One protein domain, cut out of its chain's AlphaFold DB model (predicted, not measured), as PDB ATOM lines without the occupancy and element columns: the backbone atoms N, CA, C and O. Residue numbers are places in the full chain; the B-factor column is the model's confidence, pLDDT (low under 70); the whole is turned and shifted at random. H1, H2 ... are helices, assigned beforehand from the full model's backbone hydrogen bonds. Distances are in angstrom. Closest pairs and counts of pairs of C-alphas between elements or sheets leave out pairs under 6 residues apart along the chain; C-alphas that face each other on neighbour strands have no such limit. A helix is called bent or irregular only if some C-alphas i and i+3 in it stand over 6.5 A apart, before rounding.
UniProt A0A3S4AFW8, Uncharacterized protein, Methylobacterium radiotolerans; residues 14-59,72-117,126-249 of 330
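Overview. This is residues 14 to 59, 72 to 117 and 126 to 249 of the 330 residues of an uncharacterized protein of Methylobacterium radiotolerans (UniProt A0A3S4AFW8). Three long helices, H1, H3 and H9, lie side by side as a bundle, and a smaller cluster of helices packs on the side made by H3 and H9. In that cluster kinked H5 crosses H3 and H9 and is ringed by H4, H6 and H7, with H8 near it; little H2 lies by one end of H1, and residues 109 to 114 stick out at the far end of H3. The printed part has 216 residues with nine named helices, H1 to H9 in chain order, and no named strand: all helix. It is compact, with a radius of gyration of the C-alphas of 19.7 A, yet elongated, spanning 69 by 37 by 37 A.

Arrangement. H3, residues 72 to 112, and H1, residues 14 to 44, touch at a shallow tilt of 5 degrees, opposite ways, closest at the C-alphas of Ala 14 and Leu 102, 5.3 A apart. H9, residues 226 to 249, touches H3 the same way at a shallow tilt of 7 degrees; their closest C-alphas, of Gly 84 and His 226, are 4.2 A apart. H9 also touches H1, closest at the C-alphas of Leu 29 and His 226, 6.2 A apart. The hub is H5, residues 155 to 176, which touches five helices; it is irregular, with C-alphas 156 and 159 7.9 A apart, and has a kink of 48 degrees near residue 162. With residues 167 to 175 alone it touches residues 85 to 92 of H3 at a steep tilt of 54 degrees, closest at the C-alphas of Val 89 and Arg 171, 5.6 A apart. It touches H9 at a steep tilt of 47 degrees, through residues 232 to 242 of H9 alone, closest at the C-alphas of Val 157 and Ile 239, 6.2 A apart. H4, residues 135 to 150, touches H5 with residues 135 to 140 alone; the C-alphas of Ala 136 and Val 165, the closest, are 5.7 A apart. H6, residues 183 to 190, forms a helical hairpin with H5, closest at the C-alphas of Tyr 166 and Leu 188, 5.8 A apart. H7, residues 192 to 199, touches H5, closest at the C-alphas of Phe 159 and Ala 197, 5.3 A apart. H8, residues 201 to 204, and H5 are near each other, as are H1 and H2, residues 49 to 57. Every O i to N i+4 pair is within hydrogen-bond range in H1, H2, H3, H4, H6, H7 and H9, and 13 of 18 are in H5; H8 is too short for such a pair.

Along the chain. H3 measures 58.4 A from first to last C-alpha, H1 44.5 A, H9 34.6 A, H5 31.5 A and H4 23.2 A. H1 begins at C-alpha 14 (186.374, -16.246, 140.127), H3 at C-alpha 72 (213.206, -45.507, 129.414), and H9 ends at C-alpha 249 (179.461, -4.659, 133.746).

Size, cuts and confidence. The two C-alphas farthest apart, of Gly 46 and Gly 114, are 70.2 A apart. Residues 60 to 71 and 118 to 125 are not printed; the C-alphas across these cuts are 17.6 A and 22.1 A apart. The link from H8 to H9, residues 205 to 225, is long. The mean pLDDT of the printed part is 89.5; residues 117, 126 to 135 and 208 are under 70.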
ATOM      1  N   ALA A  14     186.309 -15.108 141.032       96.12
ATOM      2  CA  ALA A  14     186.374 -16.246 140.127       96.12
ATOM      3  C   ALA A  14     187.448 -16.060 139.040       96.12
ATOM      4  O   ALA A  14     188.287 -16.949 138.861       96.12
ATOM      5  N   SER A  15     187.472 -14.904 138.361       96.38
ATOM      6  CA  SER A  15     188.470 -14.608 137.319       96.38
ATOM      7  C   SER A  15     189.895 -14.632 137.872       96.38
ATOM      8  O   SER A  15     190.770 -15.310 137.328       96.38
ATOM      9  N   LEU A  16     190.126 -13.996 139.026       95.31
ATOM     10  CA  LEU A  16     191.433 -13.997 139.686       95.31
ATOM     11  C   LEU A  16     191.930 -15.421 139.980       95.31
ATOM     12  O   LEU A  16     193.104 -15.736 139.763       95.31
ATOM     13  N   ARG A  17     191.050 -16.295 140.485       95.88
ATOM     14  CA  ARG A  17     191.387 -17.700 140.768       95.88
ATOM     15  C   ARG A  17     191.741 -18.458 139.499       95.88
ATOM     16  O   ARG A  17     192.727 -19.200 139.505       95.88
ATOM     17  N   PHE A  18     190.973 -18.264 138.431       98.00
ATOM     18  CA  PHE A  18     191.232 -18.915 137.154       98.00
ATOM     19  C   PHE A  18     192.544 -18.436 136.528       98.00
ATOM     20  O   PHE A  18     193.365 -19.259 136.132       98.00
ATOM     21  N   HIS A  19     192.813 -17.128 136.540       96.00
ATOM     22  CA  HIS A  19     194.070 -16.578 136.039       96.00
ATOM     23  C   HIS A  19     195.282 -17.124 136.813       96.00
ATOM     24  O   HIS A  19     196.240 -17.610 136.215       96.00
ATOM     25  N   ARG A  20     195.216 -17.170 138.152       95.88
ATOM     26  CA  ARG A  20     196.268 -17.799 138.977       95.88
ATOM     27  C   ARG A  20     196.431 -19.290 138.682       95.88
ATOM     28  O   ARG A  20     197.553 -19.799 138.712       95.88
ATOM     29  N   PHE A  21     195.331 -20.000 138.424       98.00
ATOM     30  CA  PHE A  21     195.385 -21.391 137.988       98.00
ATOM     31  C   PHE A  21     196.105 -21.519 136.642       98.00
ATOM     32  O   PHE A  21     197.022 -22.333 136.563       98.00
ATOM     33  N   HIS A  22     195.743 -20.711 135.642       96.81
ATOM     34  CA  HIS A  22     196.360 -20.712 134.316       96.81
ATOM     35  C   HIS A  22     197.875 -20.499 134.414       96.81
ATOM     36  O   HIS A  22     198.640 -21.320 133.915       96.81
ATOM     37  N   GLU A  23     198.316 -19.474 135.148       96.62
ATOM     38  CA  GLU A  23     199.740 -19.175 135.351       96.62
ATOM     39  C   GLU A  23     200.495 -20.325 136.031       96.62
ATOM     40  O   GLU A  23     201.597 -20.709 135.635       96.62
ATOM     41  N   ARG A  24     199.891 -20.918 137.066       97.81
ATOM     42  CA  ARG A  24     200.476 -22.066 137.764       97.81
ATOM     43  C   ARG A  24     200.521 -23.306 136.875       97.81
ATOM     44  O   ARG A  24     201.519 -24.020 136.923       97.81
ATOM     45  N   LEU A  25     199.473 -23.572 136.095       97.19
ATOM     46  CA  LEU A  25     199.442 -24.677 135.139       97.19
ATOM     47  C   LEU A  25     200.543 -24.485 134.094       97.19
ATOM     48  O   LEU A  25     201.304 -25.413 133.852       97.19
ATOM     49  N   ASN A  26     200.688 -23.272 133.555       95.19
ATOM     50  CA  ASN A  26     201.703 -22.936 132.563       95.19
ATOM     51  C   ASN A  26     203.119 -23.239 133.071       95.19
ATOM     52  O   ASN A  26     203.853 -24.007 132.446       95.19
ATOM     53  N   ARG A  27     203.463 -22.717 134.257       96.75
ATOM     54  CA  ARG A  27     204.744 -23.010 134.914       96.75
ATOM     55  C   ARG A  27     204.919 -24.506 135.176       96.75
ATOM     56  O   ARG A  27     205.935 -25.073 134.804       96.75
ATOM     57  N   SER A  28     203.908 -25.152 135.757       97.25
ATOM     58  CA  SER A  28     203.952 -26.570 136.125       97.25
ATOM     59  C   SER A  28     204.169 -27.488 134.918       97.25
ATOM     60  O   SER A  28     204.988 -28.400 135.007       97.25
ATOM     61  N   LEU A  29     203.477 -27.264 133.797       96.12
ATOM     62  CA  LEU A  29     203.638 -28.073 132.585       96.12
ATOM     63  C   LEU A  29     205.034 -27.891 131.980       96.12
ATOM     64  O   LEU A  29     205.685 -28.875 131.639       96.12
ATOM     65  N   LYS A  30     205.525 -26.647 131.903       94.81
ATOM     66  CA  LYS A  30     206.873 -26.358 131.396       94.81
ATOM     67  C   LYS A  30     207.953 -27.009 132.257       94.81
ATOM     68  O   LYS A  30     208.840 -27.652 131.711       94.81
ATOM     69  N   THR A  31     207.855 -26.908 133.584       96.12
ATOM     70  CA  THR A  31     208.809 -27.547 134.505       96.12
ATOM     71  C   THR A  31     208.838 -29.067 134.337       96.12
ATOM     72  O   THR A  31     209.921 -29.636 134.254       96.12
ATOM     73  N   GLN A  32     207.678 -29.722 134.229       95.12
ATOM     74  CA  GLN A  32     207.615 -31.177 134.035       95.12
ATOM     75  C   GLN A  32     208.253 -31.612 132.709       95.12
ATOM     76  O   GLN A  32     209.046 -32.548 132.681       95.12
ATOM     77  N   VAL A  33     207.964 -30.905 131.613       93.56
ATOM     78  CA  VAL A  33     208.526 -31.229 130.291       93.56
ATOM     79  C   VAL A  33     210.027 -30.976 130.229       93.56
ATOM     80  O   VAL A  33     210.734 -31.756 129.594       93.56
ATOM     81  N   ILE A  34     210.516 -29.918 130.886       93.50
ATOM     82  CA  ILE A  34     211.954 -29.663 131.032       93.50
ATOM     83  C   ILE A  34     212.601 -30.809 131.812       93.50
ATOM     84  O   ILE A  34     213.596 -31.344 131.343       93.50
ATOM     85  N   GLY A  35     212.017 -31.236 132.936       90.88
ATOM     86  CA  GLY A  35     212.533 -32.360 133.723       90.88
ATOM     87  C   GLY A  35     212.627 -33.659 132.915       90.88
ATOM     88  O   GLY A  35     213.681 -34.288 132.881       90.88
ATOM     89  N   LEU A  36     211.566 -34.014 132.182       91.06
ATOM     90  CA  LEU A  36     211.587 -35.166 131.271       91.06
ATOM     91  C   LEU A  36     212.582 -34.991 130.114       91.06
ATOM     92  O   LEU A  36     213.196 -35.957 129.678       91.06
ATOM     93  N   GLY A  37     212.759 -33.763 129.620       89.94
ATOM     94  CA  GLY A  37     213.772 -33.435 128.617       89.94
ATOM     95  C   GLY A  37     215.195 -33.638 129.135       89.94
ATOM     96  O   GLY A  37     215.993 -34.262 128.455       89.94
ATOM     97  N   MET A  38     215.486 -33.203 130.361       90.00
ATOM     98  CA  MET A  38     216.788 -33.422 130.995       90.00
ATOM     99  C   MET A  38     217.078 -34.912 131.197       90.00
ATOM    100  O   MET A  38     218.209 -35.346 130.985       90.00
ATOM    101  N   LEU A  39     216.065 -35.700 131.570       86.88
ATOM    102  CA  LEU A  39     216.206 -37.151 131.685       86.88
ATOM    103  C   LEU A  39     216.468 -37.801 130.319       86.88
ATOM    104  O   LEU A  39     217.346 -38.654 130.205       86.88
ATOM    105  N   LYS A  40     215.755 -37.359 129.276       88.00
ATOM    106  CA  LYS A  40     216.011 -37.793 127.900       88.00
ATOM    107  C   LYS A  40     217.442 -37.473 127.463       88.00
ATOM    108  O   LYS A  40     218.131 -38.354 126.965       88.00
ATOM    109  N   ASP A  41     217.904 -36.250 127.702       89.38
ATOM    110  CA  ASP A  41     219.257 -35.822 127.344       89.38
ATOM    111  C   ASP A  41     220.333 -36.640 128.075       89.38
ATOM    112  O   ASP A  41     221.407 -36.869 127.524       89.38
ATOM    113  N   ALA A  42     220.074 -37.071 129.315       87.44
ATOM    114  CA  ALA A  42     220.980 -37.945 130.057       87.44
ATOM    115  C   ALA A  42     221.077 -39.336 129.408       87.44
ATOM    116  O   ALA A  42     222.182 -39.825 129.177       87.44
ATOM    117  N   ILE A  43     219.937 -39.930 129.038       85.50
ATOM    118  CA  ILE A  43     219.888 -41.210 128.310       85.50
ATOM    119  C   ILE A  43     220.625 -41.100 126.974       85.50
ATOM    120  O   ILE A  43     221.476 -41.932 126.671       85.50
ATOM    121  N   ASP A  44     220.345 -40.048 126.203       87.31
ATOM    122  CA  ASP A  44     220.956 -39.825 124.890       87.31
ATOM    123  C   ASP A  44     222.488 -39.623 124.994       87.31
ATOM    124  O   ASP A  44     223.224 -39.929 124.058       87.31
ATOM    125  N   LYS A  45     222.994 -39.164 126.151       90.06
ATOM    126  CA  LYS A  45     224.433 -39.040 126.469       90.06
ATOM    127  C   LYS A  45     225.073 -40.324 127.008       90.06
ATOM    128  O   LYS A  45     226.265 -40.313 127.311       90.06
ATOM    129  N   GLY A  46     224.321 -41.418 127.103       87.25
ATOM    130  CA  GLY A  46     224.822 -42.724 127.530       87.25
ATOM    131  C   GLY A  46     224.699 -43.003 129.027       87.25
ATOM    132  O   GLY A  46     225.382 -43.901 129.516       87.25
ATOM    133  N   GLU A  47     223.854 -42.265 129.758       85.88
ATOM    134  CA  GLU A  47     223.553 -42.598 131.152       85.88
ATOM    135  C   GLU A  47     222.987 -44.019 131.262       85.88
ATOM    136  O   GLU A  47     222.146 -44.456 130.468       85.88
ATOM    137  N   THR A  48     223.467 -44.758 132.258       81.94
ATOM    138  CA  THR A  48     223.078 -46.154 132.437       81.94
ATOM    139  C   THR A  48     221.701 -46.257 133.078       81.94
ATOM    140  O   THR A  48     221.247 -45.378 133.812       81.94
ATOM    141  N   ARG A  49     221.035 -47.395 132.861       73.81
ATOM    142  CA  ARG A  49     219.768 -47.704 133.534       73.81
ATOM    143  C   ARG A  49     219.891 -47.586 135.054       73.81
ATOM    144  O   ARG A  49     218.976 -47.074 135.691       73.81
ATOM    145  N   ASP A  50     220.991 -48.066 135.625       78.44
ATOM    146  CA  ASP A  50     221.191 -48.032 137.072       78.44
ATOM    147  C   ASP A  50     221.490 -46.610 137.569       78.44
ATOM    148  O   ASP A  50     220.936 -46.220 138.591       78.44
ATOM    149  N   GLY A  51     222.195 -45.782 136.788       81.56
ATOM    150  CA  GLY A  51     222.350 -44.349 137.075       81.56
ATOM    151  C   GLY A  51     221.016 -43.592 137.096       81.56
ATOM    152  O   GLY A  51     220.743 -42.822 138.016       81.56
ATOM    153  N   ILE A  52     220.113 -43.873 136.149       77.19
ATOM    154  CA  ILE A  52     218.751 -43.301 136.154       77.19
ATOM    155  C   ILE A  52     217.972 -43.748 137.389       77.19
ATOM    156  O   ILE A  52     217.299 -42.934 138.025       77.19
ATOM    157  N   LYS A  53     218.061 -45.035 137.749       75.62
ATOM    158  CA  LYS A  53     217.425 -45.546 138.966       75.62
ATOM    159  C   LYS A  53     217.956 -44.824 140.196       75.62
ATOM    160  O   LYS A  53     217.148 -44.391 141.006       75.62
ATOM    161  N   GLU A  54     219.269 -44.667 140.339       78.75
ATOM    162  CA  GLU A  54     219.881 -43.972 141.479       78.75
ATOM    163  C   GLU A  54     219.401 -42.522 141.600       78.75
ATOM    164  O   GLU A  54     219.019 -42.097 142.691       78.75
ATOM    165  N   ILE A  55     219.321 -41.788 140.485       77.69
ATOM    166  CA  ILE A  55     218.775 -40.420 140.456       77.69
ATOM    167  C   ILE A  55     217.327 -40.393 140.965       77.69
ATOM    168  O   ILE A  55     216.955 -39.503 141.734       77.69
ATOM    169  N   LEU A  56     216.508 -41.369 140.561       72.81
ATOM    170  CA  LEU A  56     215.118 -41.485 141.006       72.81
ATOM    171  C   LEU A  56     215.012 -41.920 142.478       72.81
ATOM    172  O   LEU A  56     214.181 -41.375 143.197       72.81
ATOM    173  N   TYR A  57     215.854 -42.846 142.952       70.75
ATOM    174  CA  TYR A  57     215.882 -43.307 144.351       70.75
ATOM    175  C   TYR A  57     216.395 -42.245 145.326       70.75
ATOM    176  O   TYR A  57     215.992 -42.241 146.487       70.75
ATOM    177  N   ALA A  58     217.249 -41.323 144.874       72.94
ATOM    178  CA  ALA A  58     217.663 -40.182 145.685       72.94
ATOM    179  C   ALA A  58     216.480 -39.258 146.044       72.94
ATOM    180  O   ALA A  58     216.559 -38.493 147.007       72.94
ATOM    181  N   GLN A  59     215.370 -39.336 145.300       70.56
ATOM    182  CA  GLN A  59     214.110 -38.674 145.626       70.56
ATOM    183  C   GLN A  59     213.314 -39.599 146.569       70.56
ATOM    184  O   GLN A  59     212.554 -40.452 146.120       70.56
ATOM    185  N   PRO A  72     213.323 -46.824 128.784       80.94
ATOM    186  CA  PRO A  72     213.206 -45.507 129.414       80.94
ATOM    187  C   PRO A  72     212.752 -44.409 128.445       80.94
ATOM    188  O   PRO A  72     212.036 -43.500 128.848       80.94
ATOM    189  N   GLN A  73     213.116 -44.512 127.163       83.94
ATOM    190  CA  GLN A  73     212.679 -43.563 126.139       83.94
ATOM    191  C   GLN A  73     211.157 -43.598 125.934       83.94
ATOM    192  O   GLN A  73     210.536 -42.542 125.869       83.94
ATOM    193  N   GLU A  74     210.561 -44.792 125.895       87.50
ATOM    194  CA  GLU A  74     209.110 -44.960 125.728       87.50
ATOM    195  C   GLU A  74     208.356 -44.374 126.921       87.50
ATOM    196  O   GLU A  74     207.456 -43.566 126.730       87.50
ATOM    197  N   LEU A  75     208.810 -44.660 128.145       87.69
ATOM    198  CA  LEU A  75     208.217 -44.110 129.370       87.69
ATOM    199  C   LEU A  75     208.282 -42.575 129.425       87.69
ATOM    200  O   LEU A  75     207.373 -41.922 129.934       87.69
ATOM    201  N   ILE A  76     209.363 -41.976 128.914       88.94
ATOM    202  CA  ILE A  76     209.504 -40.516 128.847       88.94
ATOM    203  C   ILE A  76     208.548 -39.919 127.816       88.94
ATOM    204  O   ILE A  76     207.935 -38.879 128.079       88.94
ATOM    205  N   ASP A  77     208.435 -40.546 126.648       90.44
ATOM    206  CA  ASP A  77     207.548 -40.078 125.588       90.44
ATOM    207  C   ASP A  77     206.076 -40.229 125.999       90.44
ATOM    208  O   ASP A  77     205.317 -39.267 125.874       90.44
ATOM    209  N   GLU A  78     205.696 -41.348 126.618       92.00
ATOM    210  CA  GLU A  78     204.383 -41.547 127.248       92.00
ATOM    211  C   GLU A  78     204.121 -40.504 128.341       92.00
ATOM    212  O   GLU A  78     203.107 -39.805 128.309       92.00
ATOM    213  N   GLY A  79     205.079 -40.285 129.248       93.19
ATOM    214  CA  GLY A  79     204.956 -39.273 130.297       93.19
ATOM    215  C   GLY A  79     204.725 -37.860 129.746       93.19
ATOM    216  O   GLY A  79     203.965 -37.072 130.317       93.19
ATOM    217  N   ARG A  80     205.320 -37.517 128.596       94.38
ATOM    218  CA  ARG A  80     205.071 -36.237 127.909       94.38
ATOM    219  C   ARG A  80     203.647 -36.123 127.370       94.38
ATOM    220  O   ARG A  80     203.091 -35.016 127.398       94.38
ATOM    221  N   LEU A  81     203.078 -37.222 126.883       95.88
ATOM    222  CA  LEU A  81     201.691 -37.279 126.426       95.88
ATOM    223  C   LEU A  81     200.725 -37.176 127.610       95.88
ATOM    224  O   LEU A  81     199.801 -36.363 127.581       95.88
ATOM    225  N   ASP A  82     200.995 -37.887 128.701       95.69
ATOM    226  CA  ASP A  82     200.181 -37.839 129.917       95.69
ATOM    227  C   ASP A  82     200.139 -36.442 130.534       95.69
ATOM    228  O   ASP A  82     199.070 -35.957 130.917       95.69
ATOM    229  N   ILE A  83     201.267 -35.724 130.542       96.31
ATOM    230  CA  ILE A  83     201.320 -34.313 130.946       96.31
ATOM    231  C   ILE A  83     200.373 -33.456 130.092       96.31
ATOM    232  O   ILE A  83     199.651 -32.604 130.624       96.31
ATOM    233  N   GLY A  84     200.368 -33.659 128.771       96.62
ATOM    234  CA  GLY A  84     199.496 -32.933 127.848       96.62
ATOM    235  C   GLY A  84     198.018 -33.244 128.080       96.62
ATOM    236  O   GLY A  84     197.201 -32.341 128.285       96.62
ATOM    237  N   ARG A  85     197.683 -34.531 128.131       97.62
ATOM    238  CA  ARG A  85     196.331 -35.047 128.376       97.62
ATOM    239  C   ARG A  85     195.770 -34.565 129.711       97.62
ATOM    240  O   ARG A  85     194.703 -33.943 129.755       97.62
ATOM    241  N   ALA A  86     196.521 -34.757 130.794       97.25
ATOM    242  CA  ALA A  86     196.149 -34.290 132.124       97.25
ATOM    243  C   ALA A  86     196.033 -32.759 132.170       97.25
ATOM    244  O   ALA A  86     195.124 -32.221 132.808       97.25
ATOM    245  N   GLY A  87     196.911 -32.040 131.467       97.81
ATOM    246  CA  GLY A  87     196.852 -30.587 131.337       97.81
ATOM    247  C   GLY A  87     195.535 -30.094 130.728       97.81
ATOM    248  O   GLY A  87     194.916 -29.179 131.279       97.81
ATOM    249  N   VAL A  88     195.056 -30.735 129.656       98.00
ATOM    250  CA  VAL A  88     193.758 -30.413 129.034       98.00
ATOM    251  C   VAL A  88     192.594 -30.664 129.996       98.00
ATOM    252  O   VAL A  88     191.754 -29.781 130.196       98.00
ATOM    253  N   VAL A  89     192.570 -31.822 130.664       98.00
ATOM    254  CA  VAL A  89     191.521 -32.166 131.644       98.00
ATOM    255  C   VAL A  89     191.494 -31.172 132.807       98.00
ATOM    256  O   VAL A  89     190.421 -30.699 133.202       98.00
ATOM    257  N   ARG A  90     192.665 -30.815 133.348       98.00
ATOM    258  CA  ARG A  90     192.798 -29.833 134.434       98.00
ATOM    259  C   ARG A  90     192.343 -28.443 133.999       98.00
ATOM    260  O   ARG A  90     191.668 -27.781 134.782       98.00
ATOM    261  N   GLY A  91     192.675 -28.028 132.775       98.00
ATOM    262  CA  GLY A  91     192.242 -26.754 132.194       98.00
ATOM    263  C   GLY A  91     190.724 -26.598 132.224       98.00
ATOM    264  O   GLY A  91     190.209 -25.657 132.826       98.00
ATOM    265  N   PHE A  92     190.002 -27.578 131.679       97.62
ATOM    266  CA  PHE A  92     188.538 -27.561 131.693       97.62
ATOM    267  C   PHE A  92     187.934 -27.705 133.084       97.62
ATOM    268  O   PHE A  92     186.938 -27.057 133.380       97.62
ATOM    269  N   SER A  93     188.540 -28.508 133.958       96.44
ATOM    270  CA  SER A  93     188.049 -28.653 135.333       96.44
ATOM    271  C   SER A  93     188.112 -27.324 136.095       96.44
ATOM    272  O   SER A  93     187.182 -26.975 136.819       96.44
ATOM    273  N   ALA A  94     189.189 -26.556 135.906       98.00
ATOM    274  CA  ALA A  94     189.319 -25.227 136.488       98.00
ATOM    275  C   ALA A  94     188.392 -24.199 135.826       98.00
ATOM    276  O   ALA A  94     187.883 -23.320 136.519       98.00
ATOM    277  N   PHE A  95     188.164 -24.307 134.514       98.38
ATOM    278  CA  PHE A  95     187.278 -23.405 133.781       98.38
ATOM    279  C   PHE A  95     185.804 -23.619 134.150       98.38
ATOM    280  O   PHE A  95     185.100 -22.655 134.433       98.38
ATOM    281  N   ASP A  96     185.351 -24.869 134.260       95.88
ATOM    282  CA  ASP A  96     183.999 -25.189 134.736       95.88
ATOM    283  C   ASP A  96     183.776 -24.623 136.151       95.88
ATOM    284  O   ASP A  96     182.781 -23.950 136.415       95.88
ATOM    285  N   LEU A  97     184.756 -24.809 137.047       95.69
ATOM    286  CA  LEU A  97     184.716 -24.243 138.398       95.69
ATOM    287  C   LEU A  97     184.712 -22.704 138.394       95.69
ATOM    288  O   LEU A  97     184.113 -22.084 139.272       95.69
ATOM    289  N   PHE A  98     185.391 -22.072 137.436       98.06
ATOM    290  CA  PHE A  98     185.341 -20.623 137.245       98.06
ATOM    291  C   PHE A  98     183.923 -20.151 136.908       98.06
ATOM    292  O   PHE A  98     183.420 -19.260 137.591       98.06
ATOM    293  N   LEU A  99     183.265 -20.779 135.928       96.75
ATOM    294  CA  LEU A  99     181.895 -20.442 135.527       96.75
ATOM    295  C   LEU A  99     180.901 -20.617 136.689       96.75
ATOM    296  O   LEU A  99     180.053 -19.751 136.933       96.75
ATOM    297  N   ASP A 100     181.034 -21.704 137.450       94.25
ATOM    298  CA  ASP A 100     180.189 -21.969 138.619       94.25
ATOM    299  C   ASP A 100     180.400 -20.928 139.729       94.25
ATOM    300  O   ASP A 100     179.435 -20.377 140.267       94.25
ATOM    301  N   ASN A 101     181.658 -20.610 140.055       94.94
ATOM    302  CA  ASN A 101     181.975 -19.611 141.079       94.94
ATOM    303  C   ASN A 101     181.515 -18.211 140.673       94.94
ATOM    304  O   ASN A 101     180.966 -17.487 141.502       94.94
ATOM    305  N   LEU A 102     181.692 -17.837 139.406       96.19
ATOM    306  CA  LEU A 102     181.259 -16.538 138.911       96.19
ATOM    307  C   LEU A 102     179.733 -16.413 138.931       96.19
ATOM    308  O   LEU A 102     179.207 -15.393 139.376       96.19
ATOM    309  N   SER A 103     179.013 -17.471 138.546       93.81
ATOM    310  CA  SER A 103     177.554 -17.524 138.701       93.81
ATOM    311  C   SER A 103     177.149 -17.316 140.163       93.81
ATOM    312  O   SER A 103     176.274 -16.503 140.454       93.81
ATOM    313  N   ALA A 104     177.822 -17.994 141.097       92.50
ATOM    314  CA  ALA A 104     177.553 -17.855 142.524       92.50
ATOM    315  C   ALA A 104     177.852 -16.440 143.056       92.50
ATOM    316  O   ALA A 104     177.128 -15.945 143.927       92.50
ATOM    317  N   GLU A 105     178.887 -15.771 142.542       94.19
ATOM    318  CA  GLU A 105     179.205 -14.373 142.861       94.19
ATOM    319  C   GLU A 105     178.102 -13.422 142.381       94.19
ATOM    320  O   GLU A 105     177.568 -12.653 143.189       94.19
ATOM    321  N   LEU A 106     177.697 -13.533 141.111       94.38
ATOM    322  CA  LEU A 106     176.623 -12.731 140.519       94.38
ATOM    323  C   LEU A 106     175.287 -12.956 141.242       94.38
ATOM    324  O   LEU A 106     174.603 -11.999 141.604       94.38
ATOM    325  N   GLU A 107     174.933 -14.207 141.542       92.62
ATOM    326  CA  GLU A 107     173.728 -14.546 142.306       92.62
ATOM    327  C   GLU A 107     173.789 -14.055 143.759       92.62
ATOM    328  O   GLU A 107     172.767 -13.671 144.331       92.62
ATOM    329  N   SER A 108     174.967 -14.082 144.397       93.56
ATOM    330  CA  SER A 108     175.150 -13.538 145.748       93.56
ATOM    331  C   SER A 108     174.854 -12.042 145.764       93.56
ATOM    332  O   SER A 108     174.138 -11.580 146.655       93.56
ATOM    333  N   TYR A 109     175.373 -11.296 144.787       94.69
ATOM    334  CA  TYR A 109     175.126  -9.861 144.680       94.69
ATOM    335  C   TYR A 109     173.677  -9.549 144.277       94.69
ATOM    336  O   TYR A 109     173.026  -8.718 144.909       94.69
ATOM    337  N   GLY A 110     173.124 -10.278 143.304       92.81
ATOM    338  CA  GLY A 110     171.727 -10.139 142.891       92.81
ATOM    339  C   GLY A 110     170.755 -10.350 144.053       92.81
ATOM    340  O   GLY A 110     169.894  -9.505 144.297       92.81
ATOM    341  N   ARG A 111     170.932 -11.422 144.841       92.19
ATOM    342  CA  ARG A 111     170.120 -11.672 146.048       92.19
ATOM    343  C   ARG A 111     170.264 -10.568 147.085       92.19
ATOM    344  O   ARG A 111     169.279 -10.179 147.701       92.19
ATOM    345  N   PHE A 112     171.477 -10.056 147.269       93.19
ATOM    346  CA  PHE A 112     171.719  -8.929 148.164       93.19
ATOM    347  C   PHE A 112     170.957  -7.664 147.725       93.19
ATOM    348  O   PHE A 112     170.443  -6.942 148.573       93.19
ATOM    349  N   ARG A 113     170.793  -7.444 146.414       92.62
ATOM    350  CA  ARG A 113     169.961  -6.373 145.832       92.62
ATOM    351  C   ARG A 113     168.459  -6.690 145.795       92.62
ATOM    352  O   ARG A 113     167.693  -5.913 145.232       92.62
ATOM    353  N   GLY A 114     168.025  -7.810 146.376       88.94
ATOM    354  CA  GLY A 114     166.619  -8.216 146.414       88.94
ATOM    355  C   GLY A 114     166.123  -8.928 145.153       88.94
ATOM    356  O   GLY A 114     164.919  -9.151 145.021       88.94
ATOM    357  N   ALA A 115     167.010  -9.322 144.230       85.62
ATOM    358  CA  ALA A 115     166.613 -10.160 143.105       85.62
ATOM    359  C   ALA A 115     166.116 -11.516 143.623       85.62
ATOM    360  O   ALA A 115     166.783 -12.184 144.423       85.62
ATOM    361  N   LYS A 116     164.938 -11.937 143.148       74.81
ATOM    362  CA  LYS A 116     164.437 -13.285 143.421       74.81
ATOM    363  C   LYS A 116     165.398 -14.303 142.801       74.81
ATOM    364  O   LYS A 116     165.924 -14.038 141.717       74.81
ATOM    365  N   PRO A 117     165.625 -15.460 143.447       64.69
ATOM    366  CA  PRO A 117     166.391 -16.527 142.826       64.69
ATOM    367  C   PRO A 117     165.747 -16.839 141.476       64.69
ATOM    368  O   PRO A 117     164.558 -17.164 141.432       64.69
ATOM    369  N   ARG A 126     175.393 -33.170 134.036       47.16
ATOM    370  CA  ARG A 126     176.515 -33.673 133.233       47.16
ATOM    371  C   ARG A 126     176.074 -35.032 132.708       47.16
ATOM    372  O   ARG A 126     176.099 -35.999 133.464       47.16
ATOM    373  N   GLN A 127     175.583 -35.091 131.474       37.84
ATOM    374  CA  GLN A 127     175.308 -36.362 130.856       37.84
ATOM    375  C   GLN A 127     176.713 -36.852 130.562       37.84
ATOM    376  O   GLN A 127     177.380 -36.372 129.649       37.84
ATOM    377  N   GLY A 128     177.202 -37.736 131.433       39.50
ATOM    378  CA  GLY A 128     178.055 -38.813 130.971       39.50
ATOM    379  C   GLY A 128     177.212 -39.564 129.953       39.50
ATOM    380  O   GLY A 128     176.453 -40.450 130.317       39.50
ATOM    381  N   GLY A 129     177.205 -39.053 128.725       36.75
ATOM    382  CA  GLY A 129     176.595 -39.714 127.594       36.75
ATOM    383  C   GLY A 129     177.568 -40.790 127.172       36.75
ATOM    384  O   GLY A 129     178.722 -40.488 126.856       36.75
ATOM    385  N   ASP A 130     177.102 -42.028 127.232       35.31
ATOM    386  CA  ASP A 130     177.763 -43.195 126.680       35.31
ATOM    387  C   ASP A 130     178.099 -42.940 125.206       35.31
ATOM    388  O   ASP A 130     177.265 -43.101 124.325       35.31
ATOM    389  N   GLY A 131     179.321 -42.464 124.968       41.47
ATOM    390  CA  GLY A 131     180.200 -42.749 123.836       41.47
ATOM    391  C   GLY A 131     179.691 -42.717 122.392       41.47
ATOM    392  O   GLY A 131     180.481 -43.142 121.550       41.47
ATOM    393  N   THR A 132     178.472 -42.269 122.085       44.28
ATOM    394  CA  THR A 132     177.847 -42.597 120.792       44.28
ATOM    395  C   THR A 132     177.265 -41.445 119.977       44.28
ATOM    396  O   THR A 132     177.138 -41.674 118.791       44.28
ATOM    397  N   ASP A 133     177.030 -40.231 120.501       44.28
ATOM    398  CA  ASP A 133     176.809 -39.024 119.666       44.28
ATOM    399  C   ASP A 133     176.850 -37.704 120.490       44.28
ATOM    400  O   ASP A 133     176.473 -37.665 121.662       44.28
ATOM    401  N   ASP A 134     177.323 -36.615 119.867       52.09
ATOM    402  CA  ASP A 134     177.076 -35.189 120.194       52.09
ATOM    403  C   ASP A 134     177.736 -34.479 121.399       52.09
ATOM    404  O   ASP A 134     177.239 -33.465 121.908       52.09
ATOM    405  N   GLY A 135     178.953 -34.867 121.790       68.75
ATOM    406  CA  GLY A 135     179.757 -34.053 122.723       68.75
ATOM    407  C   GLY A 135     180.018 -32.611 122.237       68.75
ATOM    408  O   GLY A 135     180.190 -31.707 123.059       68.75
ATOM    409  N   ALA A 136     180.021 -32.391 120.918       81.88
ATOM    410  CA  ALA A 136     180.313 -31.107 120.281       81.88
ATOM    411  C   ALA A 136     179.176 -30.086 120.454       81.88
ATOM    412  O   ALA A 136     179.385 -29.020 121.038       81.88
ATOM    413  N   ALA A 137     177.956 -30.445 120.039       84.06
ATOM    414  CA  ALA A 137     176.773 -29.596 120.187       84.06
ATOM    415  C   ALA A 137     176.484 -29.290 121.666       84.06
ATOM    416  O   ALA A 137     176.161 -28.157 122.034       84.06
ATOM    417  N   ALA A 138     176.667 -30.280 122.547       84.00
ATOM    418  CA  ALA A 138     176.533 -30.085 123.986       84.00
ATOM    419  C   ALA A 138     177.576 -29.102 124.550       84.00
ATOM    420  O   ALA A 138     177.236 -28.297 125.426       84.00
ATOM    421  N   ALA A 139     178.821 -29.151 124.060       86.19
ATOM    422  CA  ALA A 139     179.889 -28.241 124.463       86.19
ATOM    423  C   ALA A 139     179.563 -26.796 124.078       86.19
ATOM    424  O   ALA A 139     179.567 -25.926 124.955       86.19
ATOM    425  N   GLU A 140     179.244 -26.560 122.804       89.06
ATOM    426  CA  GLU A 140     178.892 -25.240 122.279       89.06
ATOM    427  C   GLU A 140     177.684 -24.666 123.021       89.06
ATOM    428  O   GLU A 140     177.784 -23.627 123.676       89.06
ATOM    429  N   ALA A 141     176.575 -25.412 123.050       87.31
ATOM    430  CA  ALA A 141     175.361 -24.987 123.733       87.31
ATOM    431  C   ALA A 141     175.588 -24.759 125.238       87.31
ATOM    432  O   ALA A 141     174.902 -23.951 125.861       87.31
ATOM    433  N   GLY A 142     176.541 -25.465 125.857       88.31
ATOM    434  CA  GLY A 142     176.942 -25.246 127.244       88.31
ATOM    435  C   GLY A 142     177.485 -23.839 127.493       88.31
ATOM    436  O   GLY A 142     177.056 -23.191 128.453       88.31
ATOM    437  N   LEU A 143     178.386 -23.365 126.629       92.12
ATOM    438  CA  LEU A 143     178.967 -22.029 126.738       92.12
ATOM    439  C   LEU A 143     177.950 -20.951 126.336       92.12
ATOM    440  O   LEU A 143     177.768 -19.995 127.086       92.12
ATOM    441  N   THR A 144     177.195 -21.152 125.253       91.88
ATOM    442  CA  THR A 144     176.114 -20.238 124.830       91.88
ATOM    443  C   THR A 144     175.089 -20.019 125.937       91.88
ATOM    444  O   THR A 144     174.842 -18.885 126.343       91.88
ATOM    445  N   ARG A 145     174.578 -21.098 126.546       89.69
ATOM    446  CA  ARG A 145     173.638 -21.000 127.675       89.69
ATOM    447  C   ARG A 145     174.234 -20.315 128.899       89.69
ATOM    448  O   ARG A 145     173.494 -19.795 129.735       89.69
ATOM    449  N   TYR A 146     175.551 -20.377 129.092       92.38
ATOM    450  CA  TYR A 146     176.194 -19.637 130.172       92.38
ATOM    451  C   TYR A 146     176.108 -18.125 129.924       92.38
ATOM    452  O   TYR A 146     175.652 -17.398 130.808       92.38
ATOM    453  N   TYR A 147     176.462 -17.678 128.719       94.06
ATOM    454  CA  TYR A 147     176.361 -16.279 128.301       94.06
ATOM    455  C   TYR A 147     174.922 -15.754 128.384       94.06
ATOM    456  O   TYR A 147     174.665 -14.750 129.051       94.06
ATOM    457  N   GLU A 148     173.951 -16.506 127.859       90.69
ATOM    458  CA  GLU A 148     172.524 -16.172 127.958       90.69
ATOM    459  C   GLU A 148     172.058 -16.011 129.414       90.69
ATOM    460  O   GLU A 148     171.311 -15.090 129.754       90.69
ATOM    461  N   ARG A 149     172.517 -16.888 130.317       87.88
ATOM    462  CA  ARG A 149     172.124 -16.872 131.736       87.88
ATOM    463  C   ARG A 149     172.555 -15.594 132.445       87.88
ATOM    464  O   ARG A 149     171.786 -15.071 133.265       87.88
ATOM    465  N   ILE A 150     173.765 -15.120 132.148       88.81
ATOM    466  CA  ILE A 150     174.285 -13.855 132.675       88.81
ATOM    467  C   ILE A 150     173.778 -12.643 131.877       88.81
ATOM    468  O   ILE A 150     173.993 -11.517 132.305       88.81
ATOM    469  N   GLY A 151     173.035 -12.859 130.784       88.12
ATOM    470  CA  GLY A 151     172.479 -11.797 129.946       88.12
ATOM    471  C   GLY A 151     173.521 -11.127 129.050       88.12
ATOM    472  O   GLY A 151     173.427  -9.925 128.824       88.12
ATOM    473  N   ALA A 152     174.519 -11.884 128.593       91.12
ATOM    474  CA  ALA A 152     175.590 -11.423 127.714       91.12
ATOM    475  C   ALA A 152     175.562 -12.150 126.359       91.12
ATOM    476  O   ALA A 152     175.056 -13.265 126.251       91.12
ATOM    477  N   ASP A 153     176.134 -11.512 125.341       91.88
ATOM    478  CA  ASP A 153     176.426 -12.069 124.017       91.88
ATOM    479  C   ASP A 153     177.819 -12.720 123.962       91.88
ATOM    480  O   ASP A 153     178.702 -12.383 124.751       91.88
ATOM    481  N   LEU A 154     178.010 -13.621 122.996       92.88
ATOM    482  CA  LEU A 154     179.274 -14.309 122.716       92.88
ATOM    483  C   LEU A 154     180.170 -13.559 121.718       92.88
ATOM    484  O   LEU A 154     181.193 -14.106 121.311       92.88
ATOM    485  N   ASP A 155     179.795 -12.359 121.268       91.19
ATOM    486  CA  ASP A 155     180.359 -11.772 120.045       91.19
ATOM    487  C   ASP A 155     181.879 -11.575 120.143       91.19
ATOM    488  O   ASP A 155     182.599 -11.858 119.187       91.19
ATOM    489  N   GLY A 156     182.380 -11.206 121.328       88.81
ATOM    490  CA  GLY A 156     183.812 -11.012 121.592       88.81
ATOM    491  C   GLY A 156     184.664 -12.285 121.509       88.81
ATOM    492  O   GLY A 156     185.872 -12.203 121.301       88.81
ATOM    493  N   VAL A 157     184.055 -13.468 121.636       94.25
ATOM    494  CA  VAL A 157     184.766 -14.762 121.682       94.25
ATOM    495  C   VAL A 157     184.196 -15.799 120.721       94.25
ATOM    496  O   VAL A 157     184.582 -16.966 120.768       94.25
ATOM    497  N   LYS A 158     183.291 -15.401 119.824       94.31
ATOM    498  CA  LYS A 158     182.627 -16.317 118.889       94.31
ATOM    499  C   LYS A 158     183.631 -17.073 118.017       94.31
ATOM    500  O   LYS A 158     183.462 -18.269 117.799       94.31
ATOM    501  N   PHE A 159     184.705 -16.405 117.593       94.56
ATOM    502  CA  PHE A 159     185.784 -17.020 116.816       94.56
ATOM    503  C   PHE A 159     186.521 -18.134 117.585       94.56
ATOM    504  O   PHE A 159     187.076 -19.032 116.968       94.56
ATOM    505  N   LEU A 160     186.493 -18.141 118.925       95.44
ATOM    506  CA  LEU A 160     187.114 -19.187 119.748       95.44
ATOM    507  C   LEU A 160     186.238 -20.436 119.902       95.44
ATOM    508  O   LEU A 160     186.738 -21.458 120.378       95.44
ATOM    509  N   LEU A 161     184.949 -20.382 119.539       94.56
ATOM    510  CA  LEU A 161     184.014 -21.492 119.749       94.56
ATOM    511  C   LEU A 161     184.474 -22.802 119.097       94.56
ATOM    512  O   LEU A 161     184.481 -23.810 119.811       94.56
ATOM    513  N   PRO A 162     184.936 -22.834 117.830       95.56
ATOM    514  CA  PRO A 162     185.410 -24.073 117.217       95.56
ATOM    515  C   PRO A 162     186.571 -24.705 117.996       95.56
ATOM    516  O   PRO A 162     186.572 -25.910 118.252       95.56
ATOM    517  N   LEU A 163     187.520 -23.886 118.464       95.94
ATOM    518  CA  LEU A 163     188.667 -24.349 119.249       95.94
ATOM    519  C   LEU A 163     188.243 -24.849 120.638       95.94
ATOM    520  O   LEU A 163     188.723 -25.885 121.103       95.94
ATOM    521  N   TYR A 164     187.326 -24.140 121.299       96.50
ATOM    522  CA  TYR A 164     186.758 -24.554 122.582       96.50
ATOM    523  C   TYR A 164     186.040 -25.906 122.466       96.50
ATOM    524  O   TYR A 164     186.255 -26.790 123.301       96.50
ATOM    525  N   VAL A 165     185.221 -26.087 121.426       96.06
ATOM    526  CA  VAL A 165     184.474 -27.326 121.173       96.06
ATOM    527  C   VAL A 165     185.431 -28.479 120.871       96.06
ATOM    528  O   VAL A 165     185.328 -29.527 121.511       96.06
ATOM    529  N   TYR A 166     186.419 -28.264 119.998       96.62
ATOM    530  CA  TYR A 166     187.483 -29.228 119.708       96.62
ATOM    531  C   TYR A 166     188.176 -29.722 120.982       96.62
ATOM    532  O   TYR A 166     188.208 -30.924 121.263       96.62
ATOM    533  N   PHE A 167     188.672 -28.801 121.812       97.00
ATOM    534  CA  PHE A 167     189.366 -29.184 123.037       97.00
ATOM    535  C   PHE A 167     188.426 -29.832 124.059       97.00
ATOM    536  O   PHE A 167     188.854 -30.731 124.788       97.00
ATOM    537  N   ARG A 168     187.145 -29.442 124.114       96.25
ATOM    538  CA  ARG A 168     186.163 -30.049 125.026       96.25
ATOM    539  C   ARG A 168     185.863 -31.496 124.640       96.25
ATOM    540  O   ARG A 168     185.811 -32.357 125.520       96.25
ATOM    541  N   VAL A 169     185.708 -31.775 123.347       95.38
ATOM    542  CA  VAL A 169     185.512 -33.137 122.830       95.38
ATOM    543  C   VAL A 169     186.767 -33.982 123.056       95.38
ATOM    544  O   VAL A 169     186.664 -35.087 123.594       95.38
ATOM    545  N   ALA A 170     187.956 -33.441 122.771       96.00
ATOM    546  CA  ALA A 170     189.220 -34.116 123.064       96.00
ATOM    547  C   ALA A 170     189.370 -34.422 124.565       96.00
ATOM    548  O   ALA A 170     189.712 -35.543 124.937       96.00
ATOM    549  N   ARG A 171     189.025 -33.475 125.449       95.88
ATOM    550  CA  ARG A 171     189.006 -33.681 126.907       95.88
ATOM    551  C   ARG A 171     188.108 -34.844 127.309       95.88
ATOM    552  O   ARG A 171     188.467 -35.584 128.220       95.88
ATOM    553  N   ASN A 172     186.937 -34.984 126.692       94.06
ATOM    554  CA  ASN A 172     186.023 -36.079 127.011       94.06
ATOM    555  C   ASN A 172     186.586 -37.430 126.557       94.06
ATOM    556  O   ASN A 172     186.496 -38.392 127.313       94.06
ATOM    557  N   CYS A 173     187.232 -37.484 125.389       95.50
ATOM    558  CA  CYS A 173     187.947 -38.678 124.937       95.50
ATOM    559  C   CYS A 173     189.089 -39.041 125.904       95.50
ATOM    560  O   CYS A 173     189.170 -40.173 126.368       95.50
ATOM    561  N   ILE A 174     189.902 -38.059 126.307       96.25
ATOM    562  CA  ILE A 174     190.979 -38.238 127.295       96.25
ATOM    563  C   ILE A 174     190.440 -38.763 128.630       96.25
ATOM    564  O   ILE A 174     190.988 -39.706 129.186       96.25
ATOM    565  N   ALA A 175     189.370 -38.168 129.155       93.94
ATOM    566  CA  ALA A 175     188.875 -38.490 130.492       93.94
ATOM    567  C   ALA A 175     188.045 -39.783 130.567       93.94
ATOM    568  O   ALA A 175     187.923 -40.349 131.652       93.94
ATOM    569  N   HIS A 176     187.417 -40.206 129.466       91.75
ATOM    570  CA  HIS A 176     186.385 -41.252 129.495       91.75
ATOM    571  C   HIS A 176     186.596 -42.382 128.482       91.75
ATOM    572  O   HIS A 176     185.859 -43.362 128.525       91.75
ATOM    573  N   ARG A 177     187.569 -42.263 127.574       92.12
ATOM    574  CA  ARG A 177     187.840 -43.248 126.513       92.12
ATOM    575  C   ARG A 177     189.318 -43.620 126.432       92.12
ATOM    576  O   ARG A 177     189.790 -43.933 125.350       92.12
ATOM    577  N   ASP A 178     190.044 -43.513 127.544       93.50
ATOM    578  CA  ASP A 178     191.483 -43.812 127.605       93.50
ATOM    579  C   ASP A 178     192.290 -43.076 126.518       93.50
ATOM    580  O   ASP A 178     193.107 -43.637 125.799       93.50
ATOM    581  N   ALA A 179     191.952 -41.799 126.311       95.38
ATOM    582  CA  ALA A 179     192.513 -40.965 125.252       95.38
ATOM    583  C   ALA A 179     192.329 -41.484 123.814       95.38
ATOM    584  O   ALA A 179     192.970 -40.955 122.911       95.38
ATOM    585  N   ILE A 180     191.404 -42.407 123.553       96.62
ATOM    586  CA  ILE A 180     191.036 -42.824 122.196       96.62
ATOM    587  C   ILE A 180     190.047 -41.830 121.578       96.62
ATOM    588  O   ILE A 180     188.963 -41.575 122.119       96.62
ATOM    589  N   ALA A 181     190.415 -41.271 120.426       96.00
ATOM    590  CA  ALA A 181     189.609 -40.303 119.696       96.00
ATOM    591  C   ALA A 181     188.313 -40.926 119.147       96.00
ATOM    592  O   ALA A 181     188.277 -42.069 118.689       96.00
ATOM    593  N   SER A 182     187.237 -40.142 119.194       94.06
ATOM    594  CA  SER A 182     185.944 -40.455 118.569       94.06
ATOM    595  C   SER A 182     185.860 -39.870 117.156       94.06
ATOM    596  O   SER A 182     186.622 -38.952 116.847       94.06
ATOM    597  N   GLY A 183     184.900 -40.328 116.341       93.62
ATOM    598  CA  GLY A 183     184.593 -39.718 115.038       93.62
ATOM    599  C   GLY A 183     184.380 -38.202 115.126       93.62
ATOM    600  O   GLY A 183     185.057 -37.446 114.441       93.62
ATOM    601  N   ALA A 184     183.598 -37.730 116.104       92.00
ATOM    602  CA  ALA A 184     183.401 -36.294 116.336       92.00
ATOM    603  C   ALA A 184     184.710 -35.524 116.611       92.00
ATOM    604  O   ALA A 184     184.840 -34.355 116.249       92.00
ATOM    605  N   ALA A 185     185.688 -36.154 117.272       93.25
ATOM    606  CA  ALA A 185     186.991 -35.539 117.511       93.25
ATOM    607  C   ALA A 185     187.814 -35.438 116.213       93.25
ATOM    608  O   ALA A 185     188.478 -34.424 115.996       93.25
ATOM    609  N   GLU A 186     187.758 -36.464 115.355       95.38
ATOM    610  CA  GLU A 186     188.356 -36.439 114.016       95.38
ATOM    611  C   GLU A 186     187.715 -35.354 113.144       95.38
ATOM    612  O   GLU A 186     188.443 -34.496 112.635       95.38
ATOM    613  N   ASP A 187     186.385 -35.326 113.054       93.62
ATOM    614  CA  ASP A 187     185.634 -34.363 112.241       93.62
ATOM    615  C   ASP A 187     185.957 -32.921 112.636       93.62
ATOM    616  O   ASP A 187     186.331 -32.104 111.792       93.62
ATOM    617  N   LEU A 188     185.910 -32.611 113.938       93.38
ATOM    618  CA  LEU A 188     186.261 -31.284 114.442       93.38
ATOM    619  C   LEU A 188     187.704 -30.918 114.107       93.38
ATOM    620  O   LEU A 188     187.950 -29.803 113.660       93.38
ATOM    621  N   SER A 189     188.653 -31.846 114.283       93.81
ATOM    622  CA  SER A 189     190.082 -31.590 114.045       93.81
ATOM    623  C   SER A 189     190.414 -31.217 112.594       93.81
ATOM    624  O   SER A 189     191.479 -30.655 112.341       93.81
ATOM    625  N   ARG A 190     189.517 -31.532 111.648       91.06
ATOM    626  CA  ARG A 190     189.665 -31.259 110.211       91.06
ATOM    627  C   ARG A 190     188.649 -30.257 109.664       91.06
ATOM    628  O   ARG A 190     188.740 -29.909 108.490       91.06
ATOM    629  N   GLY A 191     187.700 -29.812 110.483       89.44
ATOM    630  CA  GLY A 191     186.631 -28.916 110.063       89.44
ATOM    631  C   GLY A 191     187.124 -27.503 109.755       89.44
ATOM    632  O   GLY A 191     188.023 -26.983 110.422       89.44
ATOM    633  N   ASP A 192     186.476 -26.855 108.786       89.81
ATOM    634  CA  ASP A 192     186.816 -25.491 108.357       89.81
ATOM    635  C   ASP A 192     186.714 -24.477 109.506       89.81
ATOM    636  O   ASP A 192     187.547 -23.585 109.613       89.81
ATOM    637  N   GLY A 193     185.807 -24.690 110.468       91.94
ATOM    638  CA  GLY A 193     185.674 -23.807 111.629       91.94
ATOM    639  C   GLY A 193     186.938 -23.696 112.494       91.94
ATOM    640  O   GLY A 193     187.189 -22.636 113.063       91.94
ATOM    641  N   ILE A 194     187.766 -24.748 112.596       92.88
ATOM    642  CA  ILE A 194     189.073 -24.626 113.267       92.88
ATOM    643  C   ILE A 194     190.004 -23.748 112.438       92.88
ATOM    644  O   ILE A 194     190.678 -22.893 113.004       92.88
ATOM    645  N   ARG A 195     190.054 -23.958 111.118       91.38
ATOM    646  CA  ARG A 195     190.916 -23.182 110.223       91.38
ATOM    647  C   ARG A 195     190.577 -21.697 110.312       91.38
ATOM    648  O   ARG A 195     191.470 -20.911 110.605       91.38
ATOM    649  N   ASP A 196     189.298 -21.358 110.191       94.00
ATOM    650  CA  ASP A 196     188.807 -19.983 110.286       94.00
ATOM    651  C   ASP A 196     189.186 -19.344 111.633       94.00
ATOM    652  O   ASP A 196     189.637 -18.202 111.691       94.00
ATOM    653  N   ALA A 197     189.068 -20.098 112.734       93.75
ATOM    654  CA  ALA A 197     189.432 -19.616 114.063       93.75
ATOM    655  C   ALA A 197     190.943 -19.368 114.227       93.75
ATOM    656  O   ALA A 197     191.344 -18.453 114.947       93.75
ATOM    657  N   LEU A 198     191.786 -20.188 113.590       92.50
ATOM    658  CA  LEU A 198     193.243 -20.019 113.599       92.50
ATOM    659  C   LEU A 198     193.687 -18.866 112.692       92.50
ATOM    660  O   LEU A 198     194.613 -18.145 113.054       92.50
ATOM    661  N   GLU A 199     193.023 -18.670 111.549       91.75
ATOM    662  CA  GLU A 199     193.267 -17.543 110.641       91.75
ATOM    663  C   GLU A 199     192.876 -16.208 111.284       91.75
ATOM    664  O   GLU A 199     193.632 -15.247 111.193       91.75
ATOM    665  N   ALA A 200     191.759 -16.168 112.017       91.62
ATOM    666  CA  ALA A 200     191.310 -14.986 112.754       91.62
ATOM    667  C   ALA A 200     192.124 -14.702 114.036       91.62
ATOM    668  O   ALA A 200     191.985 -13.641 114.644       91.62
ATOM    669  N   TRP A 201     192.969 -15.634 114.487       91.69
ATOM    670  CA  TRP A 201     193.683 -15.520 115.764       91.69
ATOM    671  C   TRP A 201     194.524 -14.236 115.914       91.69
ATOM    672  O   TRP A 201     194.423 -13.601 116.970       91.69
ATOM    673  N   PRO A 202     195.339 -13.819 114.921       88.88
ATOM    674  CA  PRO A 202     196.178 -12.624 115.045       88.88
ATOM    675  C   PRO A 202     195.375 -11.321 115.093       88.88
ATOM    676  O   PRO A 202     195.819 -10.357 115.706       88.88
ATOM    677  N   ASP A 203     194.190 -11.295 114.480       87.69
ATOM    678  CA  ASP A 203     193.336 -10.102 114.431       87.69
ATOM    679  C   ASP A 203     192.539  -9.904 115.728       87.69
ATOM    680  O   ASP A 203     192.092  -8.800 116.039       87.69
ATOM    681  N   HIS A 204     192.363 -10.980 116.497       86.31
ATOM    682  CA  HIS A 204     191.540 -10.995 117.702       86.31
ATOM    683  C   HIS A 204     192.334 -11.158 119.005       86.31
ATOM    684  O   HIS A 204     191.746 -11.080 120.088       86.31
ATOM    685  N   THR A 205     193.644 -11.411 118.942       84.94
ATOM    686  CA  THR A 205     194.460 -11.650 120.137       84.94
ATOM    687  C   THR A 205     195.825 -10.970 120.054       84.94
ATOM    688  O   THR A 205     196.466 -10.961 119.011       84.94
ATOM    689  N   ASP A 206     196.316 -10.487 121.197       80.25
ATOM    690  CA  ASP A 206     197.697 -10.000 121.344       80.25
ATOM    691  C   ASP A 206     198.714 -11.153 121.541       80.25
ATOM    692  O   ASP A 206     199.882 -10.918 121.866       80.25
ATOM    693  N   ASP A 207     198.284 -12.419 121.429       74.50
ATOM    694  CA  ASP A 207     199.153 -13.575 121.657       74.50
ATOM    695  C   ASP A 207     199.976 -13.879 120.398       74.50
ATOM    696  O   ASP A 207     199.443 -14.172 119.329       74.50
ATOM    697  N   MET A 208     201.301 -13.859 120.543       61.28
ATOM    698  CA  MET A 208     202.263 -13.970 119.440       61.28
ATOM    699  C   MET A 208     202.258 -15.338 118.742       61.28
ATOM    700  O   MET A 208     202.948 -15.505 117.735       61.28
ATOM    701  N   ARG A 209     201.559 -16.348 119.279       81.00
ATOM    702  CA  ARG A 209     201.574 -17.699 118.714       81.00
ATOM    703  C   ARG A 209     200.177 -18.285 118.563       81.00
ATOM    704  O   ARG A 209     199.529 -18.643 119.542       81.00
ATOM    705  N   VAL A 210     199.797 -18.489 117.304       85.38
ATOM    706  CA  VAL A 210     198.603 -19.238 116.910       85.38
ATOM    707  C   VAL A 210     198.641 -20.648 117.533       85.38
ATOM    708  O   VAL A 210     199.688 -21.309 117.475       85.38
ATOM    709  N   PRO A 211     197.541 -21.117 118.156       85.81
ATOM    710  CA  PRO A 211     197.444 -22.449 118.731       85.81
ATOM    711  C   PRO A 211     197.803 -23.555 117.740       85.81
ATOM    712  O   PRO A 211     197.366 -23.557 116.594       85.81
ATOM    713  N   GLU A 212     198.563 -24.542 118.209       83.06
ATOM    714  CA  GLU A 212     198.891 -25.725 117.415       83.06
ATOM    715  C   GLU A 212     197.793 -26.780 117.598       83.06
ATOM    716  O   GLU A 212     197.699 -27.418 118.655       83.06
ATOM    717  N   ILE A 213     196.960 -26.961 116.572       89.12
ATOM    718  CA  ILE A 213     195.916 -27.990 116.541       89.12
ATOM    719  C   ILE A 213     196.465 -29.259 115.900       89.12
ATOM    720  O   ILE A 213     197.107 -29.215 114.853       89.12
ATOM    721  N   LEU A 214     196.218 -30.394 116.555       92.69
ATOM    722  CA  LEU A 214     196.633 -31.699 116.062       92.69
ATOM    723  C   LEU A 214     195.463 -32.366 115.338       92.69
ATOM    724  O   LEU A 214     194.393 -32.501 115.932       92.69
ATOM    725  N   PRO A 215     195.654 -32.828 114.091       93.69
ATOM    726  CA  PRO A 215     194.691 -33.702 113.446       93.69
ATOM    727  C   PRO A 215     194.480 -34.956 114.291       93.69
ATOM    728  O   PRO A 215     195.440 -35.600 114.720       93.69
ATOM    729  N   LEU A 216     193.220 -35.303 114.519       95.69
ATOM    730  CA  LEU A 216     192.826 -36.521 115.207       95.69
ATOM    731  C   LEU A 216     192.341 -37.551 114.182       95.69
ATOM    732  O   LEU A 216     192.018 -37.229 113.032       95.69
ATOM    733  N   LYS A 217     192.342 -38.813 114.601       96.88
ATOM    734  CA  LYS A 217     191.849 -39.941 113.816       96.88
ATOM    735  C   LYS A 217     191.041 -40.841 114.734       96.88
ATOM    736  O   LYS A 217     191.540 -41.217 115.791       96.88
ATOM    737  N   GLU A 218     189.823 -41.179 114.343       96.44
ATOM    738  CA  GLU A 218     188.947 -42.062 115.095       96.44
ATOM    739  C   GLU A 218     189.643 -43.390 115.417       96.44
ATOM    740  O   GLU A 218     190.357 -43.971 114.593       96.44
ATOM    741  N   GLY A 219     189.472 -43.847 116.658       96.62
ATOM    742  CA  GLY A 219     190.087 -45.075 117.155       96.62
ATOM    743  C   GLY A 219     191.588 -44.964 117.438       96.62
ATOM    744  O   GLY A 219     192.146 -45.881 118.034       96.62
ATOM    745  N   ALA A 220     192.242 -43.861 117.064       97.38
ATOM    746  CA  ALA A 220     193.632 -43.605 117.412       97.38
ATOM    747  C   ALA A 220     193.752 -42.891 118.762       97.38
ATOM    748  O   ALA A 220     192.855 -42.174 119.214       97.38
ATOM    749  N   GLU A 221     194.905 -43.070 119.391       97.00
ATOM    750  CA  GLU A 221     195.262 -42.391 120.626       97.00
ATOM    751  C   GLU A 221     195.494 -40.885 120.390       97.00
ATOM    752  O   GLU A 221     196.099 -40.462 119.402       97.00
ATOM    753  N   ILE A 222     195.030 -40.048 121.316       96.81
ATOM    754  CA  ILE A 222     195.216 -38.598 121.281       96.81
ATOM    755  C   ILE A 222     196.625 -38.266 121.776       96.81
ATOM    756  O   ILE A 222     196.917 -38.313 122.974       96.81
ATOM    757  N   LEU A 223     197.500 -37.862 120.857       96.81
ATOM    758  CA  LEU A 223     198.915 -37.569 121.126       96.81
ATOM    759  C   LEU A 223     199.152 -36.114 121.560       96.81
ATOM    760  O   LEU A 223     200.030 -35.414 121.056       96.81
ATOM    761  N   PHE A 224     198.331 -35.621 122.484       97.19
ATOM    762  CA  PHE A 224     198.465 -34.256 122.987       97.19
ATOM    763  C   PHE A 224     199.685 -34.116 123.885       97.19
ATOM    764  O   PHE A 224     199.819 -34.812 124.884       97.19
ATOM    765  N   THR A 225     200.521 -33.130 123.582       95.25
ATOM    766  CA  THR A 225     201.654 -32.755 124.428       95.25
ATOM    767  C   THR A 225     201.297 -31.560 125.313       95.25
ATOM    768  O   THR A 225     200.201 -30.990 125.246       95.25
ATOM    769  N   HIS A 226     202.257 -31.103 126.120       94.50
ATOM    770  CA  HIS A 226     202.136 -29.843 126.854       94.50
ATOM    771  C   HIS A 226     201.745 -28.646 125.975       94.50
ATOM    772  O   HIS A 226     201.106 -27.728 126.480       94.50
ATOM    773  N   ARG A 227     202.091 -28.635 124.679       93.69
ATOM    774  CA  ARG A 227     201.721 -27.537 123.775       93.69
ATOM    775  C   ARG A 227     200.209 -27.430 123.637       93.69
ATOM    776  O   ARG A 227     199.659 -26.365 123.887       93.69
ATOM    777  N   GLN A 228     199.539 -28.549 123.365       96.44
ATOM    778  CA  GLN A 228     198.080 -28.614 123.266       96.44
ATOM    779  C   GLN A 228     197.409 -28.255 124.597       96.44
ATOM    780  O   GLN A 228     196.413 -27.535 124.615       96.44
ATOM    781  N   ALA A 229     197.986 -28.675 125.726       96.44
ATOM    782  CA  ALA A 229     197.494 -28.279 127.045       96.44
ATOM    783  C   ALA A 229     197.589 -26.764 127.297       96.44
ATOM    784  O   ALA A 229     196.658 -26.171 127.849       96.44
ATOM    785  N   LEU A 230     198.698 -26.135 126.896       94.69
ATOM    786  CA  LEU A 230     198.891 -24.691 127.020       94.69
ATOM    787  C   LEU A 230     197.957 -23.924 126.082       94.69
ATOM    788  O   LEU A 230     197.296 -23.001 126.547       94.69
ATOM    789  N   SER A 231     197.833 -24.349 124.822       94.56
ATOM    790  CA  SER A 231     196.879 -23.784 123.863       94.56
ATOM    791  C   SER A 231     195.450 -23.829 124.396       94.56
ATOM    792  O   SER A 231     194.793 -22.793 124.461       94.56
ATOM    793  N   ASN A 232     195.001 -24.991 124.885       96.25
ATOM    794  CA  ASN A 232     193.700 -25.132 125.537       96.25
ATOM    795  C   ASN A 232     193.538 -24.144 126.703       96.25
ATOM    796  O   ASN A 232     192.564 -23.401 126.774       96.25
ATOM    797  N   SER A 233     194.512 -24.095 127.615       95.88
ATOM    798  CA  SER A 233     194.461 -23.201 128.775       95.88
ATOM    799  C   SER A 233     194.418 -21.716 128.386       95.88
ATOM    800  O   SER A 233     193.765 -20.930 129.073       95.88
ATOM    801  N   SER A 234     195.099 -21.318 127.306       93.75
ATOM    802  CA  SER A 234     195.063 -19.951 126.772       93.75
ATOM    803  C   SER A 234     193.706 -19.612 126.161       93.75
ATOM    804  O   SER A 234     193.146 -18.573 126.503       93.75
ATOM    805  N   ILE A 235     193.122 -20.506 125.358       95.44
ATOM    806  CA  ILE A 235     191.768 -20.333 124.801       95.44
ATOM    807  C   ILE A 235     190.746 -20.150 125.929       95.44
ATOM    808  O   ILE A 235     189.972 -19.194 125.927       95.44
ATOM    809  N   LEU A 236     190.789 -21.010 126.951       97.25
ATOM    810  CA  LEU A 236     189.903 -20.896 128.114       97.25
ATOM    811  C   LEU A 236     190.125 -19.592 128.893       97.25
ATOM    812  O   LEU A 236     189.177 -19.042 129.450       97.25
ATOM    813  N   ARG A 237     191.358 -19.079 128.933       95.75
ATOM    814  CA  ARG A 237     191.677 -17.787 129.554       95.75
ATOM    815  C   ARG A 237     191.102 -16.613 128.776       95.75
ATOM    816  O   ARG A 237     190.557 -15.726 129.423       95.75
ATOM    817  N   LEU A 238     191.179 -16.618 127.449       94.69
ATOM    818  CA  LEU A 238     190.566 -15.576 126.621       94.69
ATOM    819  C   LEU A 238     189.049 -15.529 126.841       94.69
ATOM    820  O   LEU A 238     188.504 -14.467 127.130       94.69
ATOM    821  N   ILE A 239     188.394 -16.694 126.854       96.88
ATOM    822  CA  ILE A 239     186.960 -16.786 127.170       96.88
ATOM    823  C   ILE A 239     186.682 -16.287 128.595       96.88
ATOM    824  O   ILE A 239     185.757 -15.514 128.816       96.88
ATOM    825  N   ALA A 240     187.492 -16.683 129.581       97.12
ATOM    826  CA  ALA A 240     187.318 -16.228 130.961       97.12
ATOM    827  C   ALA A 240     187.488 -14.706 131.122       97.12
ATOM    828  O   ALA A 240     186.824 -14.114 131.973       97.12
ATOM    829  N   MET A 241     188.365 -14.079 130.332       95.06
ATOM    830  CA  MET A 241     188.570 -12.629 130.335       95.06
ATOM    831  C   MET A 241     187.343 -11.890 129.800       95.06
ATOM    832  O   MET A 241     186.850 -11.000 130.491       95.06
ATOM    833  N   ASP A 242     186.793 -12.314 128.661       95.56
ATOM    834  CA  ASP A 242     185.554 -11.741 128.119       95.56
ATOM    835  C   ASP A 242     184.380 -11.921 129.098       95.56
ATOM    836  O   ASP A 242     183.733 -10.953 129.502       95.56
ATOM    837  N   VAL A 243     184.183 -13.140 129.616       96.25
ATOM    838  CA  VAL A 243     183.166 -13.418 130.642       96.25
ATOM    839  C   VAL A 243     183.340 -12.515 131.875       96.25
ATOM    840  O   VAL A 243     182.352 -12.044 132.446       96.25
ATOM    841  N   ASN A 244     184.578 -12.266 132.310       96.25
ATOM    842  CA  ASN A 244     184.866 -11.382 133.437       96.25
ATOM    843  C   ASN A 244     184.474  -9.927 133.141       96.25
ATOM    844  O   ASN A 244     183.886  -9.283 134.008       96.25
ATOM    845  N   GLU A 245     184.744  -9.413 131.945       94.56
ATOM    846  CA  GLU A 245     184.349  -8.055 131.545       94.56
ATOM    847  C   GLU A 245     182.825  -7.884 131.518       94.56
ATOM    848  O   GLU A 245     182.282  -6.924 132.085       94.56
ATOM    849  N   LYS A 246     182.109  -8.862 130.949       94.69
ATOM    850  CA  LYS A 246     180.639  -8.884 130.970       94.69
ATOM    851  C   LYS A 246     180.120  -8.945 132.416       94.69
ATOM    852  O   LYS A 246     179.230  -8.182 132.791       94.69
ATOM    853  N   ALA A 247     180.721  -9.775 133.271       94.50
ATOM    854  CA  ALA A 247     180.344  -9.875 134.682       94.50
ATOM    855  C   ALA A 247     180.611  -8.589 135.481       94.50
ATOM    856  O   ALA A 247     179.789  -8.204 136.314       94.50
ATOM    857  N   LEU A 248     181.717  -7.891 135.222       94.25
ATOM    858  CA  LEU A 248     182.019  -6.603 135.852       94.25
ATOM    859  C   LEU A 248     181.012  -5.526 135.455       94.25
ATOM    860  O   LEU A 248     180.617  -4.731 136.306       94.25
ATOM    861  N   THR A 249     180.536  -5.548 134.208       92.06
ATOM    862  CA  THR A 249     179.461  -4.659 133.746       92.06
ATOM    863  C   THR A 249     178.171  -4.883 134.543       92.06
ATOM    864  O   THR A 249     177.525  -3.915 134.950       92.06
TER     865      THR A 249